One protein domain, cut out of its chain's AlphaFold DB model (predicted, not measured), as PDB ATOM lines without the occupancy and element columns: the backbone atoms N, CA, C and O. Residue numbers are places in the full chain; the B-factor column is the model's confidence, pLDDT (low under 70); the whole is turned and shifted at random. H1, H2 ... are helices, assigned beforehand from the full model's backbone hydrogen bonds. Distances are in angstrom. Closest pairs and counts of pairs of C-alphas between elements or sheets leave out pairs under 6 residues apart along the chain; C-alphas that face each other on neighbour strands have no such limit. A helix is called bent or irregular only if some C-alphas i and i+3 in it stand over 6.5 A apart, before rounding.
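What this domain is: This is residues 40 to 140 of the 316 residues of an uncharacterized protein of Nematocida sp. ERTm5 (UniProt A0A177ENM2). H4, the longest helix by residues, lies across a row of three helices, H2, H6 and H3, with H6 in the middle of the row and running opposite ways to both neighbours. H1 packs crosswise on H4, and H5 packs on the last residues of H2. The printed part has 101 residues with six named helices, H1 to H6 in chain order, and no named strand: all helix. It is compact, with a radius of gyration of the C-alphas of 12.6 A, and rounded, spanning 32 by 27 by 27 A.

Where its parts are: H4, residues 91 to 106, is 18.2 A long and starts at C-alpha 91 (231.414, 140.508, 130.699). It has a kink of 51 degrees near residue 100 and is irregular, with C-alphas 101 and 104 8.3 A apart. H6, residues 124 to 138, measures 23.8 A and ends at C-alpha 138 (223.375, 127.065, 122.778); it is irregular too, with C-alphas 135 and 138 7.5 A apart. H2, residues 49 to 60, measures 16.3 A. The shorter helices are H1, residues 40 to 46, beginning at (223.809, 129.527, 142.380), H3, residues 73 to 80, and H5, residues 113 to 120.

How they stand to each other: H4 touches H6 with residues 91 to 95 alone, about perpendicular at 81 degrees; the closest C-alphas, of Arg 91 and Ser 129, are 5.6 A apart. H6 touches H2 at a shallow tilt of 29 degrees, closest at C-alphas Tyr 53 and Thr 134, 6.0 A. H6 also touches H3, closest at C-alphas Ile 76 and Leu 132, 6.0 A. H1 touches H4, closest at C-alphas Thr 41 and Leu 100, 6.1 A. H5 touches H2, closest at C-alphas Ile 59 and Thr 113, 4.6 A. H1 and H6 are apart. Every O i to N i+4 pair is within hydrogen-bond range in H1, H2, H3 and H5, against 10 of 12 in H4 and 9 of 11 in H6.

The domain as a whole: The C-alphas farthest apart, of Pro 74 and Glu 115, are 32.9 A apart. The printed part has no cut, and the link from H2 to H3 is long, with 12 residues. The pLDDT is under 70 at residues 60 to 70, 107 to 111 and 113.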
ATOM      1  N   ILE A  40     225.231 129.510 142.004       80.56
ATOM      2  CA  ILE A  40     223.809 129.527 142.380       80.56
ATOM      3  C   ILE A  40     223.025 130.375 141.380       80.56
ATOM      4  O   ILE A  40     221.988 129.938 140.878       80.56
ATOM      5  N   THR A  41     223.558 131.546 141.028       84.62
ATOM      6  CA  THR A  41     222.973 132.429 140.014       84.62
ATOM      7  C   THR A  41     222.893 131.730 138.660       84.62
ATOM      8  O   THR A  41     221.814 131.628 138.075       84.62
ATOM      9  N   ALA A  42     224.002 131.169 138.171       85.88
ATOM     10  CA  ALA A  42     224.035 130.456 136.896       85.88
ATOM     11  C   ALA A  42     223.018 129.301 136.861       85.88
ATOM     12  O   ALA A  42     222.318 129.124 135.862       85.88
ATOM     13  N   LEU A  43     222.880 128.569 137.970       82.44
ATOM     14  CA  LEU A  43     221.912 127.486 138.130       82.44
ATOM     15  C   LEU A  43     220.459 127.974 138.105       82.44
ATOM     16  O   LEU A  43     219.604 127.388 137.441       82.44
ATOM     17  N   ALA A  44     220.148 129.044 138.835       79.62
ATOM     18  CA  ALA A  44     218.794 129.585 138.896       79.62
ATOM     19  C   ALA A  44     218.305 130.010 137.500       79.62
ATOM     20  O   ALA A  44     217.182 129.694 137.097       79.62
ATOM     21  N   TYR A  45     219.176 130.667 136.732       80.25
ATOM     22  CA  TYR A  45     218.853 131.149 135.392       80.25
ATOM     23  C   TYR A  45     218.982 130.081 134.297       80.25
ATOM     24  O   TYR A  45     218.375 130.249 133.237       80.25
ATOM     25  N   SER A  46     219.667 128.954 134.537       80.06
ATOM     26  CA  SER A  46     219.621 127.802 133.624       80.06
ATOM     27  C   SER A  46     218.248 127.124 133.620       80.06
ATOM     28  O   SER A  46     217.819 126.633 132.581       80.06
ATOM     29  N   TYR A  47     217.520 127.145 134.744       76.56
ATOM     30  CA  TYR A  47     216.136 126.648 134.823       76.56
ATOM     31  C   TYR A  47     215.079 127.671 134.394       76.56
ATOM     32  O   TYR A  47     213.912 127.318 134.223       76.56
ATOM     33  N   ARG A  48     215.461 128.941 134.219       75.25
ATOM     34  CA  ARG A  48     214.548 130.029 133.843       75.25
ATOM     35  C   ARG A  48     215.016 130.785 132.585       75.25
ATOM     36  O   ARG A  48     215.070 132.017 132.608       75.25
ATOM     37  N   PRO A  49     215.317 130.102 131.462       76.25
ATOM     38  CA  PRO A  49     215.857 130.757 130.268       76.25
ATOM     39  C   PRO A  49     214.885 131.790 129.674       76.25
ATOM     40  O   PRO A  49     215.294 132.895 129.326       76.25
ATOM     41  N   ASN A  50     213.584 131.477 129.651       77.44
ATOM     42  CA  ASN A  50     212.550 132.385 129.138       77.44
ATOM     43  C   ASN A  50     212.394 133.646 129.998       77.44
ATOM     44  O   ASN A  50     212.136 134.724 129.472       77.44
ATOM     45  N   PHE A  51     212.559 133.522 131.315       76.81
ATOM     46  CA  PHE A  51     212.511 134.664 132.228       76.81
ATOM     47  C   PHE A  51     213.661 135.629 131.943       76.81
ATOM     48  O   PHE A  51     213.424 136.815 131.737       76.81
ATOM     49  N   LEU A  52     214.885 135.107 131.836       75.75
ATOM     50  CA  LEU A  52     216.062 135.904 131.503       75.75
ATOM     51  C   LEU A  52     215.915 136.592 130.137       75.75
ATOM     52  O   LEU A  52     216.158 137.790 130.022       75.75
ATOM     53  N   TYR A  53     215.467 135.855 129.118       78.69
ATOM     54  CA  TYR A  53     215.203 136.412 127.792       78.69
ATOM     55  C   TYR A  53     214.184 137.561 127.845       78.69
ATOM     56  O   TYR A  53     214.400 138.621 127.258       78.69
ATOM     57  N   ASN A  54     213.090 137.381 128.590       75.94
ATOM     58  CA  ASN A  54     212.049 138.395 128.730       75.94
ATOM     59  C   ASN A  54     212.527 139.636 129.485       75.94
ATOM     60  O   ASN A  54     212.167 140.742 129.082       75.94
ATOM     61  N   ILE A  55     213.343 139.474 130.532       74.50
ATOM     62  CA  ILE A  55     213.978 140.595 131.236       74.50
ATOM     63  C   ILE A  55     214.801 141.418 130.255       74.50
ATOM     64  O   ILE A  55     214.579 142.620 130.122       74.50
ATOM     65  N   VAL A  56     215.715 140.765 129.533       75.69
ATOM     66  CA  VAL A  56     216.603 141.455 128.598       75.69
ATOM     67  C   VAL A  56     215.790 142.168 127.528       75.69
ATOM     68  O   VAL A  56     215.979 143.360 127.338       75.69
ATOM     69  N   ARG A  57     214.800 141.502 126.923       73.31
ATOM     70  CA  ARG A  57     213.908 142.112 125.924       73.31
ATOM     71  C   ARG A  57     213.143 143.328 126.459       73.31
ATOM     72  O   ARG A  57     212.920 144.285 125.724       73.31
ATOM     73  N   THR A  58     212.722 143.285 127.720       70.62
ATOM     74  CA  THR A  58     211.990 144.383 128.370       70.62
ATOM     75  C   THR A  58     212.900 145.586 128.604       70.62
ATOM     76  O   THR A  58     212.476 146.723 128.414       70.62
ATOM     77  N   ILE A  59     214.169 145.346 128.939       70.38
ATOM     78  CA  ILE A  59     215.172 146.408 129.032       70.38
ATOM     79  C   ILE A  59     215.597 146.888 127.636       70.38
ATOM     80  O   ILE A  59     215.911 148.051 127.461       70.38
ATOM     81  N   ASP A  60     215.540 146.054 126.607       67.94
ATOM     82  CA  ASP A  60     216.148 146.305 125.294       67.94
ATOM     83  C   ASP A  60     215.265 147.053 124.275       67.94
ATOM     84  O   ASP A  60     215.705 147.359 123.174       67.94
ATOM     85  N   SER A  61     214.013 147.390 124.593       54.62
ATOM     86  CA  SER A  61     213.007 147.692 123.556       54.62
ATOM     87  C   SER A  61     213.298 148.836 122.551       54.62
ATOM     88  O   SER A  61     212.519 148.976 121.607       54.62
ATOM     89  N   LYS A  62     214.372 149.645 122.687       54.28
ATOM     90  CA  LYS A  62     214.658 150.785 121.783       54.28
ATOM     91  C   LYS A  62     216.129 151.164 121.490       54.28
ATOM     92  O   LYS A  62     216.309 152.181 120.823       54.28
ATOM     93  N   ARG A  63     217.180 150.477 121.973       56.03
ATOM     94  CA  ARG A  63     218.555 151.064 121.919       56.03
ATOM     95  C   ARG A  63     219.694 150.198 121.370       56.03
ATOM     96  O   ARG A  63     220.647 150.776 120.855       56.03
ATOM     97  N   ILE A  64     219.618 148.871 121.423       55.56
ATOM     98  CA  ILE A  64     220.603 147.992 120.777       55.56
ATOM     99  C   ILE A  64     219.808 147.090 119.844       55.56
ATOM    100  O   ILE A  64     218.963 146.328 120.297       55.56
ATOM    101  N   ASP A  65     220.019 147.190 118.529       57.00
ATOM    102  CA  ASP A  65     219.372 146.243 117.625       57.00
ATOM    103  C   ASP A  65     219.952 144.864 117.929       57.00
ATOM    104  O   ASP A  65     221.084 144.556 117.558       57.00
ATOM    105  N   ALA A  66     219.186 144.032 118.635       55.69
ATOM    106  CA  ALA A  66     219.587 142.677 118.958       55.69
ATOM    107  C   ALA A  66     220.052 141.935 117.688       55.69
ATOM    108  O   ALA A  66     220.927 141.080 117.768       55.69
ATOM    109  N   ARG A  67     219.546 142.265 116.488       54.16
ATOM    110  CA  ARG A  67     220.003 141.679 115.213       54.16
ATOM    111  C   ARG A  67     221.485 141.937 114.903       54.16
ATOM    112  O   ARG A  67     222.046 141.189 114.112       54.16
ATOM    113  N   LEU A  68     222.119 142.931 115.529       54.22
ATOM    114  CA  LEU A  68     223.543 143.256 115.373       54.22
ATOM    115  C   LEU A  68     224.467 142.400 116.243       54.22
ATOM    116  O   LEU A  68     225.667 142.341 115.980       54.22
ATOM    117  N   ILE A  69     223.942 141.732 117.272       64.69
ATOM    118  CA  ILE A  69     224.740 140.770 118.030       64.69
ATOM    119  C   ILE A  69     224.959 139.552 117.135       64.69
ATOM    120  O   ILE A  69     223.987 138.967 116.649       64.69
ATOM    121  N   ASN A  70     226.224 139.176 116.937       63.56
ATOM    122  CA  ASN A  70     226.596 138.015 116.138       63.56
ATOM    123  C   ASN A  70     225.791 136.781 116.590       63.56
ATOM    124  O   ASN A  70     225.572 136.577 117.782       63.56
ATOM    125  N   THR A  71     225.295 135.994 115.639       73.56
ATOM    126  CA  THR A  71     224.601 134.728 115.919       73.56
ATOM    127  C   THR A  71     225.569 133.562 116.083       73.56
ATOM    128  O   THR A  71     225.162 132.494 116.528       73.56
ATOM    129  N   ASP A  72     226.830 133.761 115.707       85.19
ATOM    130  CA  ASP A  72     227.893 132.779 115.833       85.19
ATOM    131  C   ASP A  72     228.313 132.619 117.301       85.19
ATOM    132  O   ASP A  72     228.772 133.565 117.947       85.19
ATOM    133  N   CYS A  73     228.120 131.412 117.840       85.25
ATOM    134  CA  CYS A  73     228.374 131.085 119.245       85.25
ATOM    135  C   CYS A  73     229.804 131.437 119.713       85.25
ATOM    136  O   CYS A  73     229.931 132.054 120.774       85.25
ATOM    137  N   PRO A  74     230.871 131.148 118.943       89.25
ATOM    138  CA  PRO A  74     232.239 131.472 119.331       89.25
ATOM    139  C   PRO A  74     232.450 132.976 119.504       89.25
ATOM    140  O   PRO A  74     232.961 133.413 120.529       89.25
ATOM    141  N   ALA A  75     231.938 133.791 118.578       90.31
ATOM    142  CA  ALA A  75     232.023 135.246 118.678       90.31
ATOM    143  C   ALA A  75     231.231 135.815 119.872       90.31
ATOM    144  O   ALA A  75     231.641 136.813 120.475       90.31
ATOM    145  N   ILE A  76     230.102 135.191 120.235       91.12
ATOM    146  CA  ILE A  76     229.352 135.545 121.450       91.12
ATOM    147  C   ILE A  76     230.193 135.237 122.695       91.12
ATOM    148  O   ILE A  76     230.278 136.080 123.589       91.12
ATOM    149  N   LEU A  77     230.821 134.058 122.759       93.00
ATOM    150  CA  LEU A  77     231.676 133.657 123.881       93.00
ATOM    151  C   LEU A  77     232.913 134.552 123.995       93.00
ATOM    152  O   LEU A  77     233.183 135.072 125.075       93.00
ATOM    153  N   ASP A  78     233.590 134.841 122.885       93.19
ATOM    154  CA  ASP A  78     234.714 135.778 122.851       93.19
ATOM    155  C   ASP A  78     234.315 137.160 123.352       93.19
ATOM    156  O   ASP A  78     235.087 137.816 124.053       93.19
ATOM    157  N   SER A  79     233.111 137.616 123.006       93.94
ATOM    158  CA  SER A  79     232.581 138.879 123.516       93.94
ATOM    159  C   SER A  79     232.309 138.780 125.018       93.94
ATOM    160  O   SER A  79     232.704 139.669 125.763       93.94
ATOM    161  N   LEU A  80     231.714 137.685 125.505       95.00
ATOM    162  CA  LEU A  80     231.512 137.446 126.942       95.00
ATOM    163  C   LEU A  80     232.826 137.388 127.736       95.00
ATOM    164  O   LEU A  80     232.836 137.705 128.926       95.00
ATOM    165  N   PHE A  81     233.932 137.016 127.097       95.81
ATOM    166  CA  PHE A  81     235.256 136.973 127.715       95.81
ATOM    167  C   PHE A  81     235.991 138.322 127.658       95.81
ATOM    168  O   PHE A  81     237.122 138.429 128.120       95.81
ATOM    169  N   GLU A  82     235.394 139.382 127.109       95.44
ATOM    170  CA  GLU A  82     235.978 140.728 127.161       95.44
ATOM    171  C   GLU A  82     235.940 141.314 128.562       95.44
ATOM    172  O   GLU A  82     234.963 141.142 129.285       95.44
ATOM    173  N   ILE A  83     236.981 142.067 128.918       95.25
ATOM    174  CA  ILE A  83     236.987 142.878 130.133       95.25
ATOM    175  C   ILE A  83     236.032 144.056 129.972       95.25
ATOM    176  O   ILE A  83     236.077 144.769 128.969       95.25
ATOM    177  N   VAL A  84     235.227 144.302 131.004       93.81
ATOM    178  CA  VAL A  84     234.504 145.556 131.205       93.81
ATOM    179  C   VAL A  84     235.404 146.492 132.020       93.81
ATOM    180  O   VAL A  84     235.527 146.305 133.234       93.81
ATOM    181  N   PRO A  85     236.041 147.515 131.412       88.25
ATOM    182  CA  PRO A  85     237.115 148.271 132.066       88.25
ATOM    183  C   PRO A  85     236.695 148.949 133.370       88.25
ATOM    184  O   PRO A  85     237.486 149.040 134.300       88.25
ATOM    185  N   LYS A  86     235.432 149.385 133.454       88.94
ATOM    186  CA  LYS A  86     234.866 150.022 134.651       88.94
ATOM    187  C   LYS A  86     234.905 149.110 135.884       88.94
ATOM    188  O   LYS A  86     235.050 149.616 136.990       88.94
ATOM    189  N   PHE A  87     234.742 147.802 135.693       88.38
ATOM    190  CA  PHE A  87     234.637 146.827 136.782       88.38
ATOM    191  C   PHE A  87     235.868 145.920 136.894       88.38
ATOM    192  O   PHE A  87     236.023 145.237 137.898       88.38
ATOM    193  N   GLY A  88     236.748 145.911 135.886       91.06
ATOM    194  CA  GLY A  88     237.959 145.087 135.893       91.06
ATOM    195  C   GLY A  88     237.688 143.581 135.818       91.06
ATOM    196  O   GLY A  88     238.565 142.792 136.151       91.06
ATOM    197  N   CYS A  89     236.492 143.174 135.388       94.06
ATOM    198  CA  CYS A  89     236.082 141.777 135.258       94.06
ATOM    199  C   CYS A  89     235.589 141.469 133.838       94.06
ATOM    200  O   CYS A  89     235.291 142.384 133.064       94.06
ATOM    201  N   SER A  90     235.501 140.185 133.479       95.94
ATOM    202  CA  SER A  90     234.885 139.783 132.206       95.94
ATOM    203  C   SER A  90     233.400 140.160 132.135       95.94
ATOM    204  O   SER A  90     232.710 140.212 133.154       95.94
ATOM    205  N   ARG A  91     232.861 140.339 130.923       95.69
ATOM    206  CA  ARG A  91     231.414 140.508 130.699       95.69
ATOM    207  C   ARG A  91     230.610 139.341 131.270       95.69
ATOM    208  O   ARG A  91     229.529 139.563 131.808       95.69
ATOM    209  N   LEU A  92     231.140 138.118 131.195       95.81
ATOM    210  CA  LEU A  92     230.547 136.933 131.815       95.81
ATOM    211  C   LEU A  92     230.379 137.114 133.328       95.81
ATOM    212  O   LEU A  92     229.278 136.933 133.843       95.81
ATOM    213  N   GLN A  93     231.452 137.501 134.022       95.44
ATOM    214  CA  GLN A  93     231.415 137.765 135.460       95.44
ATOM    215  C   GLN A  93     230.457 138.921 135.776       95.44
ATOM    216  O   GLN A  93     229.577 138.771 136.618       95.44
ATOM    217  N   ARG A  94     230.536 140.019 135.016       94.94
ATOM    218  CA  ARG A  94     229.675 141.191 135.200       94.94
ATOM    219  C   ARG A  94     228.187 140.868 135.073       94.94
ATOM    220  O   ARG A  94     227.375 141.391 135.831       94.94
ATOM    221  N   VAL A  95     227.804 140.015 134.124       93.50
ATOM    222  CA  VAL A  95     226.406 139.582 133.983       93.50
ATOM    223  C   VAL A  95     225.943 138.813 135.209       93.50
ATOM    224  O   VAL A  95     224.823 139.025 135.670       93.50
ATOM    225  N   LEU A  96     226.786 137.938 135.751       93.81
ATOM    226  CA  LEU A  96     226.451 137.177 136.949       93.81
ATOM    227  C   LEU A  96     226.307 138.103 138.164       93.81
ATOM    228  O   LEU A  96     225.329 137.940 138.892       93.81
ATOM    229  N   ASP A  97     227.151 139.134 138.287       93.19
ATOM    230  CA  ASP A  97     227.006 140.180 139.310       93.19
ATOM    231  C   ASP A  97     225.644 140.892 139.192       93.19
ATOM    232  O   ASP A  97     224.930 141.059 140.178       93.19
ATOM    233  N   ILE A  98     225.243 141.285 137.975       90.75
ATOM    234  CA  ILE A  98     223.958 141.965 137.726       90.75
ATOM    235  C   ILE A  98     222.781 141.062 138.098       90.75
ATOM    236  O   ILE A  98     221.836 141.500 138.755       90.75
ATOM    237  N   LEU A  99     222.816 139.806 137.651       88.88
ATOM    238  CA  LEU A  99     221.741 138.846 137.887       88.88
ATOM    239  C   LEU A  99     221.601 138.486 139.364       88.88
ATOM    240  O   LEU A  99     220.479 138.251 139.816       88.88
ATOM    241  N   LEU A 100     222.718 138.465 140.091       87.38
ATOM    242  CA  LEU A 100     222.751 138.284 141.532       87.38
ATOM    243  C   LEU A 100     222.167 139.506 142.259       87.38
ATOM    244  O   LEU A 100     221.252 139.360 143.063       87.38
ATOM    245  N   GLN A 101     222.652 140.711 141.950       86.75
ATOM    246  CA  GLN A 101     222.275 141.947 142.651       86.75
ATOM    247  C   GLN A 101     220.840 142.398 142.358       86.75
ATOM    248  O   GLN A 101     220.183 143.009 143.203       86.75
ATOM    249  N   HIS A 102     220.349 142.139 141.146       82.44
ATOM    250  CA  HIS A 102     219.093 142.710 140.669       82.44
ATOM    251  C   HIS A 102     218.036 141.671 140.299       82.44
ATOM    252  O   HIS A 102     216.969 142.078 139.853       82.44
ATOM    253  N   GLY A 103     218.263 140.368 140.496       73.75
ATOM    254  CA  GLY A 103     217.371 139.303 140.013       73.75
ATOM    255  C   GLY A 103     215.880 139.505 140.314       73.75
ATOM    256  O   GLY A 103     215.050 139.430 139.404       73.75
ATOM    257  N   ASP A 104     215.545 139.856 141.555       70.62
ATOM    258  CA  ASP A 104     214.159 140.120 141.963       70.62
ATOM    259  C   ASP A 104     213.616 141.417 141.353       70.62
ATOM    260  O   ASP A 104     212.487 141.465 140.864       70.62
ATOM    261  N   ASN A 105     214.437 142.464 141.298       72.38
ATOM    262  CA  ASN A 105     214.053 143.752 140.722       72.38
ATOM    263  C   ASN A 105     213.859 143.677 139.202       72.38
ATOM    264  O   ASN A 105     212.988 144.358 138.663       72.38
ATOM    265  N   LEU A 106     214.626 142.818 138.524       71.50
ATOM    266  CA  LEU A 106     214.488 142.535 137.098       71.50
ATOM    267  C   LEU A 106     213.119 141.904 136.782       71.50
ATOM    268  O   LEU A 106     212.571 142.145 135.708       71.50
ATOM    269  N   SER A 107     212.530 141.154 137.723       65.81
ATOM    270  CA  SER A 107     211.198 140.548 137.561       65.81
ATOM    271  C   SER A 107     210.047 141.562 137.548       65.81
ATOM    272  O   SER A 107     208.973 141.267 137.026       65.81
ATOM    273  N   MET A 108     210.275 142.758 138.101       67.00
ATOM    274  CA  MET A 108     209.267 143.806 138.297       67.00
ATOM    275  C   MET A 108     209.376 144.951 137.279       67.00
ATOM    276  O   MET A 108     208.757 146.003 137.461       67.00
ATOM    277  N   LEU A 109     210.192 144.793 136.235       69.88
ATOM    278  CA  LEU A 109     210.406 145.845 135.248       69.88
ATOM    279  C   LEU A 109     209.176 146.049 134.361       69.88
ATOM    280  O   LEU A 109     208.555 145.101 133.882       69.88
ATOM    281  N   ASN A 110     208.845 147.318 134.129       66.81
ATOM    282  CA  ASN A 110     207.808 147.720 133.182       66.81
ATOM    283  C   ASN A 110     208.410 147.844 131.766       66.81
ATOM    284  O   ASN A 110     209.591 147.597 131.563       66.81
ATOM    285  N   GLN A 111     207.638 148.245 130.756       67.38
ATOM    286  CA  GLN A 111     208.158 148.375 129.383       67.38
ATOM    287  C   GLN A 111     209.035 149.630 129.152       67.38
ATOM    288  O   GLN A 111     209.487 149.858 128.031       67.38
ATOM    289  N   ASN A 112     209.283 150.460 130.176       70.19
ATOM    290  CA  ASN A 112     210.070 151.687 130.063       70.19
ATOM    291  C   ASN A 112     211.564 151.435 130.333       70.19
ATOM    292  O   ASN A 112     212.063 151.601 131.446       70.19
ATOM    293  N   THR A 113     212.290 151.061 129.280       65.81
ATOM    294  CA  THR A 113     213.739 150.802 129.275       65.81
ATOM    295  C   THR A 113     214.581 151.824 130.047       65.81
ATOM    296  O   THR A 113     215.424 151.433 130.849       65.81
ATOM    297  N   GLU A 114     214.392 153.123 129.809       71.44
ATOM    298  CA  GLU A 114     215.291 154.158 130.341       71.44
ATOM    299  C   GLU A 114     215.112 154.354 131.847       71.44
ATOM    300  O   GLU A 114     216.084 154.455 132.596       71.44
ATOM    301  N   GLU A 115     213.863 154.321 132.302       74.88
ATOM    302  CA  GLU A 115     213.533 154.360 133.719       74.88
ATOM    303  C   GLU A 115     214.022 153.098 134.436       74.88
ATOM    304  O   GLU A 115     214.614 153.197 135.508       74.88
ATOM    305  N   ASN A 116     213.862 151.926 133.816       75.06
ATOM    306  CA  ASN A 116     214.362 150.658 134.342       75.06
ATOM    307  C   ASN A 116     215.889 150.653 134.487       75.06
ATOM    308  O   ASN A 116     216.405 150.301 135.546       75.06
ATOM    309  N   MET A 117     216.617 151.079 133.449       78.50
ATOM    310  CA  MET A 117     218.078 151.186 133.487       78.50
ATOM    311  C   MET A 117     218.533 152.167 134.566       78.50
ATOM    312  O   MET A 117     219.414 151.839 135.356       78.50
ATOM    313  N   LYS A 118     217.892 153.342 134.656       81.69
ATOM    314  CA  LYS A 118     218.193 154.344 135.684       81.69
ATOM    315  C   LYS A 118     217.905 153.823 137.092       81.69
ATOM    316  O   LYS A 118     218.729 154.009 137.982       81.69
ATOM    317  N   LYS A 119     216.769 153.146 137.293       80.62
ATOM    318  CA  LYS A 119     216.361 152.556 138.577       80.62
ATOM    319  C   LYS A 119     217.332 151.476 139.048       80.62
ATOM    320  O   LYS A 119     217.595 151.378 140.240       80.62
ATOM    321  N   LEU A 120     217.853 150.677 138.120       80.25
ATOM    322  CA  LEU A 120     218.799 149.601 138.416       80.25
ATOM    323  C   LEU A 120     220.268 150.045 138.366       80.25
ATOM    324  O   LEU A 120     221.147 149.248 138.666       80.25
ATOM    325  N   GLY A 121     220.556 151.288 137.971       86.31
ATOM    326  CA  GLY A 121     221.929 151.769 137.792       86.31
ATOM    327  C   GLY A 121     222.700 151.050 136.676       86.31
ATOM    328  O   GLY A 121     223.929 150.998 136.723       86.31
ATOM    329  N   LEU A 122     222.000 150.488 135.684       86.12
ATOM    330  CA  LEU A 122     222.601 149.735 134.583       86.12
ATOM    331  C   LEU A 122     223.003 150.660 133.432       86.12
ATOM    332  O   LEU A 122     222.247 151.539 133.016       86.12
ATOM    333  N   SER A 123     224.193 150.430 132.888       86.81
ATOM    334  CA  SER A 123     224.694 151.097 131.686       86.81
ATOM    335  C   SER A 123     224.280 150.358 130.411       86.81
ATOM    336  O   SER A 123     223.875 149.199 130.451       86.81
ATOM    337  N   LEU A 124     224.425 150.998 129.246       83.69
ATOM    338  CA  LEU A 124     224.224 150.320 127.956       83.69
ATOM    339  C   LEU A 124     225.170 149.122 127.774       83.69
ATOM    340  O   LEU A 124     224.778 148.117 127.189       83.69
ATOM    341  N   ASP A 125     226.383 149.206 128.318       86.25
ATOM    342  CA  ASP A 125     227.379 148.133 128.260       86.25
ATOM    343  C   ASP A 125     226.980 146.917 129.124       86.25
ATOM    344  O   ASP A 125     227.221 145.763 128.754       86.25
ATOM    345  N   ASP A 126     226.278 147.160 130.236       88.50
ATOM    346  CA  ASP A 126     225.663 146.106 131.051       88.50
ATOM    347  C   ASP A 126     224.529 145.406 130.282       88.50
ATOM    348  O   ASP A 126     224.436 144.177 130.300       88.50
ATOM    349  N   ILE A 127     223.701 146.169 129.554       85.62
ATOM    350  CA  ILE A 127     222.614 145.610 128.731       85.62
ATOM    351  C   ILE A 127     223.175 144.766 127.593       85.62
ATOM    352  O   ILE A 127     222.723 143.639 127.395       85.62
ATOM    353  N   TYR A 128     224.207 145.259 126.910       86.31
ATOM    354  CA  TYR A 128     224.924 144.495 125.893       86.31
ATOM    355  C   TYR A 128     225.455 143.162 126.445       86.31
ATOM    356  O   TYR A 128     225.257 142.105 125.843       86.31
ATOM    357  N   SER A 129     226.058 143.186 127.636       91.06
ATOM    358  CA  SER A 129     226.566 141.975 128.290       91.06
ATOM    359  C   SER A 129     225.435 140.985 128.612       91.06
ATOM    360  O   SER A 129     225.553 139.792 128.318       91.06
ATOM    361  N   LEU A 130     224.302 141.466 129.136       89.06
ATOM    362  CA  LEU A 130     223.113 140.642 129.386       89.06
ATOM    363  C   LEU A 130     222.561 140.013 128.097       89.06
ATOM    364  O   LEU A 130     222.201 138.831 128.093       89.06
ATOM    365  N   GLN A 131     222.530 140.763 126.991       86.25
ATOM    366  CA  GLN A 131     222.095 140.249 125.694       86.25
ATOM    367  C   GLN A 131     223.021 139.144 125.177       86.25
ATOM    368  O   GLN A 131     222.533 138.077 124.795       86.25
ATOM    369  N   LEU A 132     224.341 139.344 125.222       89.62
ATOM    370  CA  LEU A 132     225.313 138.301 124.878       89.62
ATOM    371  C   LEU A 132     225.072 137.032 125.702       89.62
ATOM    372  O   LEU A 132     224.958 135.937 125.151       89.62
ATOM    373  N   TYR A 133     224.901 137.186 127.017       90.62
ATOM    374  CA  TYR A 133     224.676 136.057 127.911       90.62
ATOM    375  C   TYR A 133     223.374 135.318 127.592       90.62
ATOM    376  O   TYR A 133     223.356 134.088 127.628       90.62
ATOM    377  N   THR A 134     222.289 136.021 127.238       86.56
ATOM    378  CA  THR A 134     221.045 135.370 126.778       86.56
ATOM    379  C   THR A 134     221.204 134.613 125.467       86.56
ATOM    380  O   THR A 134     220.605 133.552 125.312       86.56
ATOM    381  N   ARG A 135     222.015 135.124 124.535       85.25
ATOM    382  CA  ARG A 135     222.228 134.493 123.227       85.25
ATOM    383  C   ARG A 135     223.164 133.300 123.267       85.25
ATOM    384  O   ARG A 135     223.013 132.399 122.448       85.25
ATOM    385  N   ALA A 136     224.028 133.217 124.274       85.62
ATOM    386  CA  ALA A 136     224.832 132.034 124.563       85.62
ATOM    387  C   ALA A 136     224.001 130.827 125.073       85.62
ATOM    388  O   ALA A 136     224.537 129.955 125.747       85.62
ATOM    389  N   GLN A 137     222.695 130.746 124.773       73.81
ATOM    390  CA  GLN A 137     221.812 129.639 125.177       73.81
ATOM    391  C   GLN A 137     222.265 128.285 124.613       73.81
ATOM    392  O   GLN A 137     221.991 127.252 125.215       73.81
ATOM    393  N   GLN A 138     222.896 128.287 123.434       75.31
ATOM    394  CA  GLN A 138     223.375 127.065 122.778       75.31
ATOM    395  C   GLN A 138     224.563 126.441 123.515       75.31
ATOM    396  O   GLN A 138     224.911 125.291 123.269       75.31
ATOM    397  N   PHE A 139     225.172 127.204 124.418       82.19
ATOM    398  CA  PHE A 139     226.291 126.782 125.225       82.19
ATOM    399  C   PHE A 139     225.831 126.510 126.659       82.19
ATOM    400  O   PHE A 139     224.970 127.208 127.207       82.19
ATOM    401  N   ASP A 140     226.410 125.495 127.296       85.62
ATOM    402  CA  ASP A 140     226.075 125.148 128.673       85.62
ATOM    403  C   ASP A 140     226.749 126.114 129.658       85.62
ATOM    404  O   ASP A 140     227.782 125.835 130.268       85.62
TER     405      ASP A 140